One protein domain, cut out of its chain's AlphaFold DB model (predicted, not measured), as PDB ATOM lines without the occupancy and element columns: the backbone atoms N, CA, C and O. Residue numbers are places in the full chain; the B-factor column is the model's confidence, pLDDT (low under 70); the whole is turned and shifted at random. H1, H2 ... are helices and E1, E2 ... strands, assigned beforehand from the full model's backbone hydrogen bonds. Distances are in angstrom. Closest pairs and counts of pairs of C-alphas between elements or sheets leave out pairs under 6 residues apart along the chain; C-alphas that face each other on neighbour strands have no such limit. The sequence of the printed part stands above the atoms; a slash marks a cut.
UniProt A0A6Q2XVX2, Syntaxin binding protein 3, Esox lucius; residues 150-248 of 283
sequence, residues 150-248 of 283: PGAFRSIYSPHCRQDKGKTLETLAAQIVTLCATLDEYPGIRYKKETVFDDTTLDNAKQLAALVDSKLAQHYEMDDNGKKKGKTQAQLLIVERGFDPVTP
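What this domain is: This is residues 150 to 248 of the 283 residues of the protein "Syntaxin binding protein 3" of Esox lucius (UniProt A0A6Q2XVX2). Two long helices, H2 and H3, cross, and a small parallel sheet, E1 beside E2, packs on H3; short H1 caps the beginning of H2, and loops 196 to 201 and 222 to 227 stick out. The 99 printed residues run H1, H2, E1, H3, E2, mostly helix. The whole is only just compact, close to loose, with radius of gyration of the C-alphas 15.1 A, spanning 45 by 27 by 25 A.

Where its parts are: H1 is 152 to 157, from C-alpha 152 at (-38.336, 86.309, 211.932). H2 is 162 to 182, 31.1 A; E1 188 to 191; H3 204 to 221, 25.7 A; E2 235 to 238, ending at (-33.392, 79.502, 224.629).

How they stand to each other: H1 touches residues 162 to 169 of H2 alone, closest C-alphas Ile 156 and Lys 165, 4.8 A. H2 touches H3 with 169 to 177 alone, a steep tilt of 45 degrees, the same way, closest C-alphas Ala 173 and Val 212, 4.9 A. E1, H3 and E2 form a strand-helix-strand unit, two parallel strands joined through a helix, its crossover left-handed; N 190 and O 236 are 2.8 A apart. The closest C-alphas of E1 and H3, Tyr 191 and Ala 205, are 5.9 A apart. Every O i to N i+4 pair is within hydrogen-bond range in H1 and H3, and 15 of 17 in H2.

The domain as a whole: The printed part has no cut. The links E1 to H3 and H3 to E2 are long. Residues 195 to 202 and 224 to 228 have pLDDT under 70.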
ATOM      1  N   PRO A 150     -41.029  82.704 208.630       88.69
ATOM      2  CA  PRO A 150     -39.835  82.837 207.787       88.69
ATOM      3  C   PRO A 150     -39.179  84.225 207.854       88.69
ATOM      4  O   PRO A 150     -37.973  84.358 207.662       88.69
ATOM      5  N   GLY A 151     -39.966  85.269 208.141       89.62
ATOM      6  CA  GLY A 151     -39.480  86.644 208.269       89.62
ATOM      7  C   GLY A 151     -38.730  86.921 209.573       89.62
ATOM      8  O   GLY A 151     -37.980  87.896 209.633       89.62
ATOM      9  N   ALA A 152     -38.873  86.064 210.594       91.62
ATOM     10  CA  ALA A 152     -38.336  86.309 211.932       91.62
ATOM     11  C   ALA A 152     -36.821  86.532 211.937       91.62
ATOM     12  O   ALA A 152     -36.338  87.441 212.609       91.62
ATOM     13  N   PHE A 153     -36.071  85.754 211.148       90.75
ATOM     14  CA  PHE A 153     -34.617  85.895 211.066       90.75
ATOM     15  C   PHE A 153     -34.214  87.302 210.606       90.75
ATOM     16  O   PHE A 153     -33.387  87.960 211.235       90.75
ATOM     17  N   ARG A 154     -34.855  87.804 209.542       90.62
ATOM     18  CA  ARG A 154     -34.608  89.160 209.046       90.62
ATOM     19  C   ARG A 154     -35.038  90.203 210.074       90.62
ATOM     20  O   ARG A 154     -34.274  91.124 210.326       90.62
ATOM     21  N   SER A 155     -36.213  90.063 210.680       90.75
ATOM     22  CA  SER A 155     -36.720  91.043 211.649       90.75
ATOM     23  C   SER A 155     -35.858  91.154 212.910       90.75
ATOM     24  O   SER A 155     -35.715  92.245 213.452       90.75
ATOM     25  N   ILE A 156     -35.269  90.045 213.372       89.56
ATOM     26  CA  ILE A 156     -34.472  90.009 214.608       89.56
ATOM     27  C   ILE A 156     -33.035  90.484 214.368       89.56
ATOM     28  O   ILE A 156     -32.525  91.285 215.152       89.56
ATOM     29  N   TYR A 157     -32.389  90.016 213.294       87.19
ATOM     30  CA  TYR A 157     -30.952  90.232 213.076       87.19
ATOM     31  C   TYR A 157     -30.626  91.345 212.069       87.19
ATOM     32  O   TYR A 157     -29.485  91.801 212.015       87.19
ATOM     33  N   SER A 158     -31.588  91.820 211.266       87.69
ATOM     34  CA  SER A 158     -31.330  92.917 210.325       87.69
ATOM     35  C   SER A 158     -31.204  94.257 211.060       87.69
ATOM     36  O   SER A 158     -32.135  94.656 211.765       87.69
ATOM     37  N   PRO A 159     -30.137  95.043 210.818       82.69
ATOM     38  CA  PRO A 159     -29.992  96.368 211.419       82.69
ATOM     39  C   PRO A 159     -31.060  97.364 210.935       82.69
ATOM     40  O   PRO A 159     -31.318  98.353 211.615       82.69
ATOM     41  N   HIS A 160     -31.716  97.082 209.803       80.00
ATOM     42  CA  HIS A 160     -32.730  97.941 209.184       80.00
ATOM     43  C   HIS A 160     -34.155  97.708 209.717       80.00
ATOM     44  O   HIS A 160     -35.051  98.482 209.401       80.00
ATOM     45  N   CYS A 161     -34.386  96.655 210.514       75.88
ATOM     46  CA  CYS A 161     -35.725  96.235 210.963       75.88
ATOM     47  C   CYS A 161     -35.895  96.316 212.491       75.88
ATOM     48  O   CYS A 161     -36.706  95.598 213.071       75.88
ATOM     49  N   ARG A 162     -35.148  97.202 213.170       71.19
ATOM     50  CA  ARG A 162     -35.111  97.271 214.648       71.19
ATOM     51  C   ARG A 162     -36.482  97.470 215.306       71.19
ATOM     52  O   ARG A 162     -36.680  96.981 216.413       71.19
ATOM     53  N   GLN A 163     -37.419  98.155 214.646       74.50
ATOM     54  CA  GLN A 163     -38.772  98.374 215.178       74.50
ATOM     55  C   GLN A 163     -39.645  97.107 215.156       74.50
ATOM     56  O   GLN A 163     -40.504  96.938 216.020       74.50
ATOM     57  N   ASP A 164     -39.398  96.188 214.221       85.25
ATOM     58  CA  ASP A 164     -40.174  94.950 214.076       85.25
ATOM     59  C   ASP A 164     -39.666  93.827 214.986       85.25
ATOM     60  O   ASP A 164     -40.386  92.861 215.259       85.25
ATOM     61  N   LYS A 165     -38.436  93.961 215.493       88.62
ATOM     62  CA  LYS A 165     -37.799  92.993 216.391       88.62
ATOM     63  C   LYS A 165     -38.654  92.703 217.624       88.62
ATOM     64  O   LYS A 165     -38.940  91.540 217.886       88.62
ATOM     65  N   GLY A 166     -39.078  93.737 218.356       90.31
ATOM     66  CA  GLY A 166     -39.853  93.575 219.596       90.31
ATOM     67  C   GLY A 166     -41.149  92.798 219.364       90.31
ATOM     68  O   GLY A 166     -41.375  91.764 219.986       90.31
ATOM     69  N   LYS A 167     -41.927  93.214 218.357       91.81
ATOM     70  CA  LYS A 167     -43.166  92.533 217.943       91.81
ATOM     71  C   LYS A 167     -42.923  91.081 217.525       91.81
ATOM     72  O   LYS A 167     -43.709  90.194 217.855       91.81
ATOM     73  N   THR A 168     -41.825  90.825 216.812       93.50
ATOM     74  CA  THR A 168     -41.448  89.470 216.388       93.50
ATOM     75  C   THR A 168     -41.134  88.590 217.598       93.50
ATOM     76  O   THR A 168     -41.629  87.469 217.670       93.50
ATOM     77  N   LEU A 169     -40.366  89.093 218.571       94.56
ATOM     78  CA  LEU A 169     -40.050  88.362 219.802       94.56
ATOM     79  C   LEU A 169     -41.298  88.106 220.655       94.56
ATOM     80  O   LEU A 169     -41.462  87.002 221.160       94.56
ATOM     81  N   GLU A 170     -42.204  89.078 220.772       94.19
ATOM     82  CA  GLU A 170     -43.479  88.899 221.477       94.19
ATOM     83  C   GLU A 170     -44.372  87.838 220.825       94.19
ATOM     84  O   GLU A 170     -45.000  87.045 221.533       94.19
ATOM     85  N   THR A 171     -44.406  87.813 219.488       93.38
ATOM     86  CA  THR A 171     -45.140  86.803 218.713       93.38
ATOM     87  C   THR A 171     -44.543  85.419 218.955       93.38
ATOM     88  O   THR A 171     -45.260  84.498 219.329       93.38
ATOM     89  N   LEU A 172     -43.218  85.279 218.833       95.69
ATOM     90  CA  LEU A 172     -42.532  84.013 219.096       95.69
ATOM     91  C   LEU A 172     -42.737  83.545 220.541       95.69
ATOM     92  O   LEU A 172     -42.974  82.361 220.767       95.69
ATOM     93  N   ALA A 173     -42.691  84.461 221.512       96.44
ATOM     94  CA  ALA A 173     -42.941  84.146 222.911       96.44
ATOM     95  C   ALA A 173     -44.357  83.594 223.125       96.44
ATOM     96  O   ALA A 173     -44.506  82.575 223.792       96.44
ATOM     97  N   ALA A 174     -45.383  84.213 222.523       94.31
ATOM     98  CA  ALA A 174     -46.756  83.706 222.586       94.31
ATOM     99  C   ALA A 174     -46.859  82.283 222.012       94.31
ATOM    100  O   ALA A 174     -47.375  81.384 222.672       94.31
ATOM    101  N   GLN A 175     -46.264  82.037 220.842       95.19
ATOM    102  CA  GLN A 175     -46.270  80.714 220.210       95.19
ATOM    103  C   GLN A 175     -45.562  79.651 221.066       95.19
ATOM    104  O   GLN A 175     -46.072  78.542 221.225       95.19
ATOM    105  N   ILE A 176     -44.423  79.985 221.674       96.56
ATOM    106  CA  ILE A 176     -43.706  79.090 222.595       96.56
ATOM    107  C   ILE A 176     -44.554  78.779 223.837       96.56
ATOM    108  O   ILE A 176     -44.572  77.638 224.300       96.56
ATOM    109  N   VAL A 177     -45.296  79.759 224.360       95.19
ATOM    110  CA  VAL A 177     -46.233  79.536 225.471       95.19
ATOM    111  C   VAL A 177     -47.343  78.572 225.058       95.19
ATOM    112  O   VAL A 177     -47.621  77.640 225.811       95.19
ATOM    113  N   THR A 178     -47.899  78.696 223.846       94.44
ATOM    114  CA  THR A 178     -48.908  77.739 223.348       94.44
ATOM    115  C   THR A 178     -48.379  76.302 223.268       94.44
ATOM    116  O   THR A 178     -49.107  75.354 223.560       94.44
ATOM    117  N   LEU A 179     -47.092  76.115 222.951       95.44
ATOM    118  CA  LEU A 179     -46.444  74.803 223.000       95.44
ATOM    119  C   LEU A 179     -46.374  74.261 224.431       95.44
ATOM    120  O   LEU A 179     -46.764  73.118 224.664       95.44
ATOM    121  N   CYS A 180     -45.913  75.075 225.383       94.19
ATOM    122  CA  CYS A 180     -45.825  74.678 226.791       94.19
ATOM    123  C   CYS A 180     -47.209  74.314 227.352       94.19
ATOM    124  O   CYS A 180     -47.361  73.277 227.990       94.19
ATOM    125  N   ALA A 181     -48.229  75.111 227.024       91.00
ATOM    126  CA  ALA A 181     -49.621  74.853 227.382       91.00
ATOM    127  C   ALA A 181     -50.174  73.571 226.735       91.00
ATOM    128  O   ALA A 181     -50.956  72.846 227.349       91.00
ATOM    129  N   THR A 182     -49.770  73.270 225.496       91.69
ATOM    130  CA  THR A 182     -50.172  72.041 224.793       91.69
ATOM    131  C   THR A 182     -49.569  70.796 225.433       91.69
ATOM    132  O   THR A 182     -50.260  69.788 225.553       91.69
ATOM    133  N   LEU A 183     -48.311  70.881 225.869       91.75
ATOM    134  CA  LEU A 183     -47.596  69.818 226.584       91.75
ATOM    135  C   LEU A 183     -48.011  69.687 228.054       91.75
ATOM    136  O   LEU A 183     -47.569  68.759 228.718       91.75
ATOM    137  N   ASP A 184     -48.848  70.600 228.551       90.00
ATOM    138  CA  ASP A 184     -49.200  70.711 229.963       90.00
ATOM    139  C   ASP A 184     -47.955  70.879 230.865       90.00
ATOM    140  O   ASP A 184     -47.837  70.289 231.938       90.00
ATOM    141  N   GLU A 185     -47.004  71.715 230.442       91.25
ATOM    142  CA  GLU A 185     -45.724  71.933 231.124       91.25
ATOM    143  C   GLU A 185     -45.537  73.396 231.546       91.25
ATOM    144  O   GLU A 185     -45.766  74.323 230.763       91.25
ATOM    145  N   TYR A 186     -45.057  73.619 232.777       93.31
ATOM    146  CA  TYR A 186     -44.618  74.936 233.259       93.31
ATOM    147  C   TYR A 186     -43.097  74.924 233.493       93.31
ATOM    148  O   TYR A 186     -42.642  74.881 234.641       93.31
ATOM    149  N   PRO A 187     -42.289  74.948 232.417       95.81
ATOM    150  CA  PRO A 187     -40.850  74.776 232.522       95.81
ATOM    151  C   PRO A 187     -40.135  75.953 233.194       95.81
ATOM    152  O   PRO A 187     -40.531  77.115 233.095       95.81
ATOM    153  N   GLY A 188     -38.987  75.659 233.806       95.69
ATOM    154  CA  GLY A 188     -38.006  76.681 234.161       95.69
ATOM    155  C   GLY A 188     -37.333  77.251 232.910       95.69
ATOM    156  O   GLY A 188     -36.670  76.515 232.177       95.69
ATOM    157  N   ILE A 189     -37.471  78.558 232.680       97.00
ATOM    158  CA  ILE A 189     -36.886  79.231 231.515       97.00
ATOM    159  C   ILE A 189     -35.403  79.515 231.761       97.00
ATOM    160  O   ILE A 189     -35.023  80.130 232.759       97.00
ATOM    161  N   ARG A 190     -34.553  79.060 230.842       95.56
ATOM    162  CA  ARG A 190     -33.108  79.299 230.831       95.56
ATOM    163  C   ARG A 190     -32.703  79.830 229.467       95.56
ATOM    164  O   ARG A 190     -33.291  79.474 228.452       95.56
ATOM    165  N   TYR A 191     -31.666  80.652 229.434       94.25
ATOM    166  CA  TYR A 191     -31.103  81.142 228.185       94.25
ATOM    167  C   TYR A 191     -29.584  81.060 228.221       94.25
ATOM    168  O   TYR A 191     -28.966  81.172 229.286       94.25
ATOM    169  N   LYS A 192     -28.971  80.845 227.056       90.19
ATOM    170  CA  LYS A 192     -27.521  80.968 226.935       90.19
ATOM    171  C   LYS A 192     -27.161  82.451 227.001       90.19
ATOM    172  O   LYS A 192     -27.527  83.209 226.113       90.19
ATOM    173  N   LYS A 193     -26.412  82.840 228.033       84.75
ATOM    174  CA  LYS A 193     -25.793  84.165 228.098       84.75
ATOM    175  C   LYS A 193     -24.662  84.227 227.072       84.75
ATOM    176  O   LYS A 193     -23.718  83.437 227.145       84.75
ATOM    177  N   GLU A 194     -24.766  85.149 226.128       72.25
ATOM    178  CA  GLU A 194     -23.697  85.438 225.177       72.25
ATOM    179  C   GLU A 194     -22.563  86.181 225.913       72.25
ATOM    180  O   GLU A 194     -22.801  87.106 226.695       72.25
ATOM    181  N   THR A 195     -21.314  85.770 225.703       60.50
ATOM    182  CA  THR A 195     -20.137  86.478 226.224       60.50
ATOM    183  C   THR A 195     -19.753  87.574 225.237       60.50
ATOM    184  O   THR A 195     -18.797  87.415 224.479       60.50
ATOM    185  N   VAL A 196     -20.525  88.659 225.179       60.94
ATOM    186  CA  VAL A 196     -20.164  89.809 224.338       60.94
ATOM    187  C   VAL A 196     -19.376  90.820 225.168       60.94
ATOM    188  O   VAL A 196     -19.754  91.142 226.292       60.94
ATOM    189  N   PHE A 197     -18.262  91.289 224.604       54.41
ATOM    190  CA  PHE A 197     -17.347  92.283 225.181       54.41
ATOM    191  C   PHE A 197     -17.862  93.733 225.081       54.41
ATOM    192  O   PHE A 197     -17.193  94.639 225.566       54.41
ATOM    193  N   ASP A 198     -19.025  93.957 224.461       53.75
ATOM    194  CA  ASP A 198     -19.594  95.282 224.209       53.75
ATOM    195  C   ASP A 198     -21.073  95.346 224.636       53.75
ATOM    196  O   ASP A 198     -21.892  94.511 224.239       53.75
ATOM    197  N   ASP A 199     -21.402  96.357 225.442       53.50
ATOM    198  CA  ASP A 199     -22.686  96.588 226.135       53.50
ATOM    199  C   ASP A 199     -23.831  96.969 225.162       53.50
ATOM    200  O   ASP A 199     -24.988  97.156 225.538       53.50
ATOM    201  N   THR A 200     -23.512  97.088 223.870       53.41
ATOM    202  CA  THR A 200     -24.414  97.555 222.809       53.41
ATOM    203  C   THR A 200     -25.199  96.437 222.112       53.41
ATOM    204  O   THR A 200     -26.168  96.716 221.394       53.41
ATOM    205  N   THR A 201     -24.837  95.165 222.328       57.66
ATOM    206  CA  THR A 201     -25.522  94.026 221.696       57.66
ATOM    207  C   THR A 201     -26.691  93.576 222.572       57.66
ATOM    208  O   THR A 201     -26.504  92.917 223.591       57.66
ATOM    209  N   LEU A 202     -27.918  93.951 222.189       64.69
ATOM    210  CA  LEU A 202     -29.141  93.458 222.834       64.69
ATOM    211  C   LEU A 202     -29.170  91.921 222.781       64.69
ATOM    212  O   LEU A 202     -29.420  91.363 221.715       64.69
ATOM    213  N   ASP A 203     -28.984  91.279 223.934       81.38
ATOM    214  CA  ASP A 203     -29.130  89.831 224.133       81.38
ATOM    215  C   ASP A 203     -30.577  89.408 223.809       81.38
ATOM    216  O   ASP A 203     -31.510  89.638 224.595       81.38
ATOM    217  N   ASN A 204     -30.789  88.857 222.607       89.12
ATOM    218  CA  ASN A 204     -32.127  88.495 222.134       89.12
ATOM    219  C   ASN A 204     -32.670  87.313 222.924       89.12
ATOM    220  O   ASN A 204     -33.869  87.264 223.200       89.12
ATOM    221  N   ALA A 205     -31.795  86.374 223.294       91.62
ATOM    222  CA  ALA A 205     -32.168  85.201 224.065       91.62
ATOM    223  C   ALA A 205     -32.684  85.600 225.451       91.62
ATOM    224  O   ALA A 205     -33.735  85.112 225.866       91.62
ATOM    225  N   LYS A 206     -32.021  86.547 226.127       92.31
ATOM    226  CA  LYS A 206     -32.495  87.117 227.397       92.31
ATOM    227  C   LYS A 206     -33.851  87.801 227.249       92.31
ATOM    228  O   LYS A 206     -34.725  87.599 228.091       92.31
ATOM    229  N   GLN A 207     -34.037  88.606 226.203       92.94
ATOM    230  CA  GLN A 207     -35.310  89.298 225.963       92.94
ATOM    231  C   GLN A 207     -36.447  88.316 225.695       92.94
ATOM    232  O   GLN A 207     -37.501  88.416 226.317       92.94
ATOM    233  N   LEU A 208     -36.221  87.333 224.820       95.38
ATOM    234  CA  LEU A 208     -37.202  86.292 224.531       95.38
ATOM    235  C   LEU A 208     -37.518  85.462 225.780       95.38
ATOM    236  O   LEU A 208     -38.683  85.190 226.043       95.38
ATOM    237  N   ALA A 209     -36.506  85.112 226.580       96.06
ATOM    238  CA  ALA A 209     -36.690  84.376 227.825       96.06
ATOM    239  C   ALA A 209     -37.563  85.131 228.831       96.06
ATOM    240  O   ALA A 209     -38.478  84.538 229.397       96.06
ATOM    241  N   ALA A 210     -37.327  86.433 229.014       96.00
ATOM    242  CA  ALA A 210     -38.150  87.264 229.888       96.00
ATOM    243  C   ALA A 210     -39.604  87.359 229.392       96.00
ATOM    244  O   ALA A 210     -40.535  87.243 230.188       96.00
ATOM    245  N   LEU A 211     -39.806  87.516 228.078       96.81
ATOM    246  CA  LEU A 211     -41.141  87.546 227.474       96.81
ATOM    247  C   LEU A 211     -41.880  86.213 227.642       96.81
ATOM    248  O   LEU A 211     -43.067  86.213 227.964       96.81
ATOM    249  N   VAL A 212     -41.191  85.086 227.441       96.94
ATOM    250  CA  VAL A 212     -41.770  83.747 227.623       96.94
ATOM    251  C   VAL A 212     -42.129  83.509 229.087       96.94
ATOM    252  O   VAL A 212     -43.251  83.098 229.352       96.94
ATOM    253  N   ASP A 213     -41.234  83.805 230.036       95.38
ATOM    254  CA  ASP A 213     -41.498  83.610 231.472       95.38
ATOM    255  C   ASP A 213     -42.700  84.455 231.936       95.38
ATOM    256  O   ASP A 213     -43.605  83.932 232.585       95.38
ATOM    257  N   SER A 214     -42.777  85.721 231.502       95.56
ATOM    258  CA  SER A 214     -43.905  86.610 231.810       95.56
ATOM    259  C   SER A 214     -45.231  86.122 231.219       95.56
ATOM    260  O   SER A 214     -46.239  86.112 231.923       95.56
ATOM    261  N   LYS A 215     -45.261  85.723 229.940       94.12
ATOM    262  CA  LYS A 215     -46.494  85.248 229.286       94.12
ATOM    263  C   LYS A 215     -46.941  83.886 229.816       94.12
ATOM    264  O   LYS A 215     -48.136  83.632 229.914       94.12
ATOM    265  N   LEU A 216     -45.998  83.016 230.171       92.88
ATOM    266  CA  LEU A 216     -46.297  81.706 230.743       92.88
ATOM    267  C   LEU A 216     -46.881  81.836 232.153       92.88
ATOM    268  O   LEU A 216     -47.842  81.142 232.474       92.88
ATOM    269  N   ALA A 217     -46.342  82.755 232.963       91.81
ATOM    270  CA  ALA A 217     -46.922  83.102 234.257       91.81
ATOM    271  C   ALA A 217     -48.366  83.597 234.095       91.81
ATOM    272  O   ALA A 217     -49.268  83.044 234.716       91.81
ATOM    273  N   GLN A 218     -48.601  84.546 233.181       90.50
ATOM    274  CA  GLN A 218     -49.945  85.048 232.881       90.50
ATOM    275  C   GLN A 218     -50.903  83.927 232.440       90.50
ATOM    276  O   GLN A 218     -52.036  83.870 232.909       90.50
ATOM    277  N   HIS A 219     -50.455  83.018 231.569       88.56
ATOM    278  CA  HIS A 219     -51.279  81.912 231.078       88.56
ATOM    279  C   HIS A 219     -51.751  80.987 232.210       88.56
ATOM    280  O   HIS A 219     -52.934  80.673 232.285       88.56
ATOM    281  N   TYR A 220     -50.852  80.591 233.115       86.12
ATOM    282  CA  TYR A 220     -51.193  79.711 234.239       86.12
ATOM    283  C   TYR A 220     -51.875  80.428 235.413       86.12
ATOM    284  O   TYR A 220     -52.498  79.771 236.245       86.12
ATOM    285  N   GLU A 221     -51.782  81.756 235.500       85.44
ATOM    286  CA  GLU A 221     -52.592  82.559 236.424       85.44
ATOM    287  C   GLU A 221     -54.052  82.666 235.969       85.44
ATOM    288  O   GLU A 221     -54.945  82.709 236.814       85.44
ATOM    289  N   MET A 222     -54.282  82.701 234.655       79.00
ATOM    290  CA  MET A 222     -55.609  82.789 234.036       79.00
ATOM    291  C   MET A 222     -56.300  81.432 233.856       79.00
ATOM    292  O   MET A 222     -57.469  81.400 233.483       79.00
ATOM    293  N   ASP A 223     -55.604  80.317 234.090       73.06
ATOM    294  CA  ASP A 223     -56.183  78.985 233.928       73.06
ATOM    295  C   ASP A 223     -57.252  78.711 235.009       73.06
ATOM    296  O   ASP A 223     -56.962  78.585 236.203       73.06
ATOM    297  N   ASP A 224     -58.509  78.603 234.569       60.28
ATOM    298  CA  ASP A 224     -59.724  78.458 235.389       60.28
ATOM    299  C   ASP A 224     -59.807  77.118 236.152       60.28
ATOM    300  O   ASP A 224     -60.723  76.894 236.947       60.28
ATOM    301  N   ASN A 225     -58.838  76.214 235.972       61.69
ATOM    302  CA  ASN A 225     -58.794  74.902 236.627       61.69
ATOM    303  C   ASN A 225     -58.544  74.947 238.154       61.69
ATOM    304  O   ASN A 225     -58.418  73.903 238.801       61.69
ATOM    305  N   GLY A 226     -58.463  76.139 238.759       55.31
ATOM    306  CA  GLY A 226     -58.504  76.353 240.212       55.31
ATOM    307  C   GLY A 226     -57.274  75.870 240.991       55.31
ATOM    308  O   GLY A 226     -57.191  76.069 242.205       55.31
ATOM    309  N   LYS A 227     -56.289  75.264 240.320       59.97
ATOM    310  CA  LYS A 227     -55.004  74.861 240.898       59.97
ATOM    311  C   LYS A 227     -53.908  75.713 240.281       59.97
ATOM    312  O   LYS A 227     -53.550  75.503 239.129       59.97
ATOM    313  N   LYS A 228     -53.333  76.630 241.068       66.81
ATOM    314  CA  LYS A 228     -52.107  77.339 240.675       66.81
ATOM    315  C   LYS A 228     -51.035  76.305 240.349       66.81
ATOM    316  O   LYS A 228     -50.533  75.627 241.250       66.81
ATOM    317  N   LYS A 229     -50.726  76.150 239.065       74.44
ATOM    318  CA  LYS A 229     -49.729  75.191 238.610       74.44
ATOM    319  C   LYS A 229     -48.346  75.736 238.951       74.44
ATOM    320  O   LYS A 229     -47.994  76.845 238.565       74.44
ATOM    321  N   GLY A 230     -47.584  74.983 239.740       82.69
ATOM    322  CA  GLY A 230     -46.187  75.306 240.027       82.69
ATOM    323  C   GLY A 230     -45.280  74.977 238.842       82.69
ATOM    324  O   GLY A 230     -45.694  74.273 237.919       82.69
ATOM    325  N   LYS A 231     -44.025  75.444 238.892       86.75
ATOM    326  CA  LYS A 231     -43.015  75.052 237.901       86.75
ATOM    327  C   LYS A 231     -42.834  73.533 237.916       86.75
ATOM    328  O   LYS A 231     -42.682  72.932 238.981       86.75
ATOM    329  N   THR A 232     -42.862  72.927 236.737       89.44
ATOM    330  CA  THR A 232     -42.616  71.498 236.553       89.44
ATOM    331  C   THR A 232     -41.112  71.212 236.554       89.44
ATOM    332  O   THR A 232     -40.284  72.121 236.645       89.44
ATOM    333  N   GLN A 233     -40.725  69.935 236.476       91.56
ATOM    334  CA  GLN A 233     -39.309  69.554 236.367       91.56
ATOM    335  C   GLN A 233     -38.704  69.888 234.989       91.56
ATOM    336  O   GLN A 233     -37.484  69.816 234.820       91.56
ATOM    337  N   ALA A 234     -39.537  70.263 234.014       94.50
ATOM    338  CA  ALA A 234     -39.111  70.616 232.672       94.50
ATOM    339  C   ALA A 234     -38.280  71.910 232.649       94.50
ATOM    340  O   ALA A 234     -38.435  72.817 233.472       94.50
ATOM    341  N   GLN A 235     -37.397  72.014 231.658       96.06
ATOM    342  CA  GLN A 235     -36.609  73.215 231.399       96.06
ATOM    343  C   GLN A 235     -36.761  73.611 229.937       96.06
ATOM    344  O   GLN A 235     -36.651  72.765 229.051       96.06
ATOM    345  N   LEU A 236     -36.972  74.903 229.691       97.12
ATOM    346  CA  LEU A 236     -36.956  75.469 228.350       97.12
ATOM    347  C   LEU A 236     -35.659  76.250 228.175       97.12
ATOM    348  O   LEU A 236     -35.440  77.246 228.864       97.12
ATOM    349  N   LEU A 237     -34.806  75.791 227.261       96.69
ATOM    350  CA  LEU A 237     -33.542  76.441 226.941       96.69
ATOM    351  C   LEU A 237     -33.676  77.268 225.657       96.69
ATOM    352  O   LEU A 237     -33.970  76.729 224.593       96.69
ATOM    353  N   ILE A 238     -33.411  78.569 225.758       95.75
ATOM    354  CA  ILE A 238     -33.392  79.502 224.629       95.75
ATOM    355  C   ILE A 238     -31.941  79.790 224.238       95.75
ATOM    356  O   ILE A 238     -31.120  80.192 225.066       95.75
ATOM    357  N   VAL A 239     -31.625  79.579 222.962       93.00
ATOM    358  CA  VAL A 239     -30.275  79.729 222.407       93.00
ATOM    359  C   VAL A 239     -30.350  80.525 221.106       93.00
ATOM    360  O   VAL A 239     -31.238  80.293 220.287       93.00
ATOM    361  N   GLU A 240     -29.423  81.463 220.907       89.25
ATOM    362  CA  GLU A 240     -29.307  82.206 219.648       89.25
ATOM    363  C   GLU A 240     -28.622  81.374 218.558       89.25
ATOM    364  O   GLU A 240     -27.782  80.519 218.836       89.25
ATOM    365  N   ARG A 241     -28.923  81.663 217.285       88.00
ATOM    366  CA  ARG A 241     -28.304  80.951 216.149       88.00
ATOM    367  C   ARG A 241     -26.781  81.120 216.117       88.00
ATOM    368  O   ARG A 241     -26.095  80.211 215.656       88.00
ATOM    369  N   GLY A 242     -26.277  82.253 216.617       85.50
ATOM    370  CA  GLY A 242     -24.848  82.565 216.710       85.50
ATOM    371  C   GLY A 242     -24.057  81.635 217.633       85.50
ATOM    372  O   GLY A 242     -22.844  81.544 217.484       85.50
ATOM    373  N   PHE A 243     -24.731  80.887 218.516       86.81
ATOM    374  CA  PHE A 243     -24.091  79.894 219.379       86.81
ATOM    375  C   PHE A 243     -23.322  78.823 218.598       86.81
ATOM    376  O   PHE A 243     -22.259  78.382 219.029       86.81
ATOM    377  N   ASP A 244     -23.891  78.398 217.473       88.88
ATOM    378  CA  ASP A 244     -23.343  77.358 216.618       88.88
ATOM    379  C   ASP A 244     -23.529  77.766 215.150       88.88
ATOM    380  O   ASP A 244     -24.560  77.471 214.534       88.88
ATOM    381  N   PRO A 245     -22.559  78.488 214.571       89.06
ATOM    382  CA  PRO A 245     -22.610  78.877 213.169       89.06
ATOM    383  C   PRO A 245     -22.182  77.747 212.217       89.06
ATOM    384  O   PRO A 245     -22.387  77.877 211.012       89.06
ATOM    385  N   VAL A 246     -21.595  76.654 212.721       92.25
ATOM    386  CA  VAL A 246     -20.960  75.618 211.891       92.25
ATOM    387  C   VAL A 246     -21.977  74.586 211.415       92.25
ATOM    388  O   VAL A 246     -22.064  74.324 210.213       92.25
ATOM    389  N   THR A 247     -22.788  74.041 212.325       90.38
ATOM    390  CA  THR A 247     -23.730  72.948 212.023       90.38
ATOM    391  C   THR A 247     -24.681  73.233 210.848       90.38
ATOM    392  O   THR A 247     -24.833  72.362 209.996       90.38
ATOM    393  N   PRO A 248     -25.274  74.438 210.682       88.44
ATOM    394  CA  PRO A 248     -26.175  74.714 209.555       88.44
ATOM    395  C   PRO A 248     -25.510  74.651 208.181       88.44
ATOM    396  O   PRO A 248     -26.196  74.456 207.180       88.44
TER     397      PRO A 248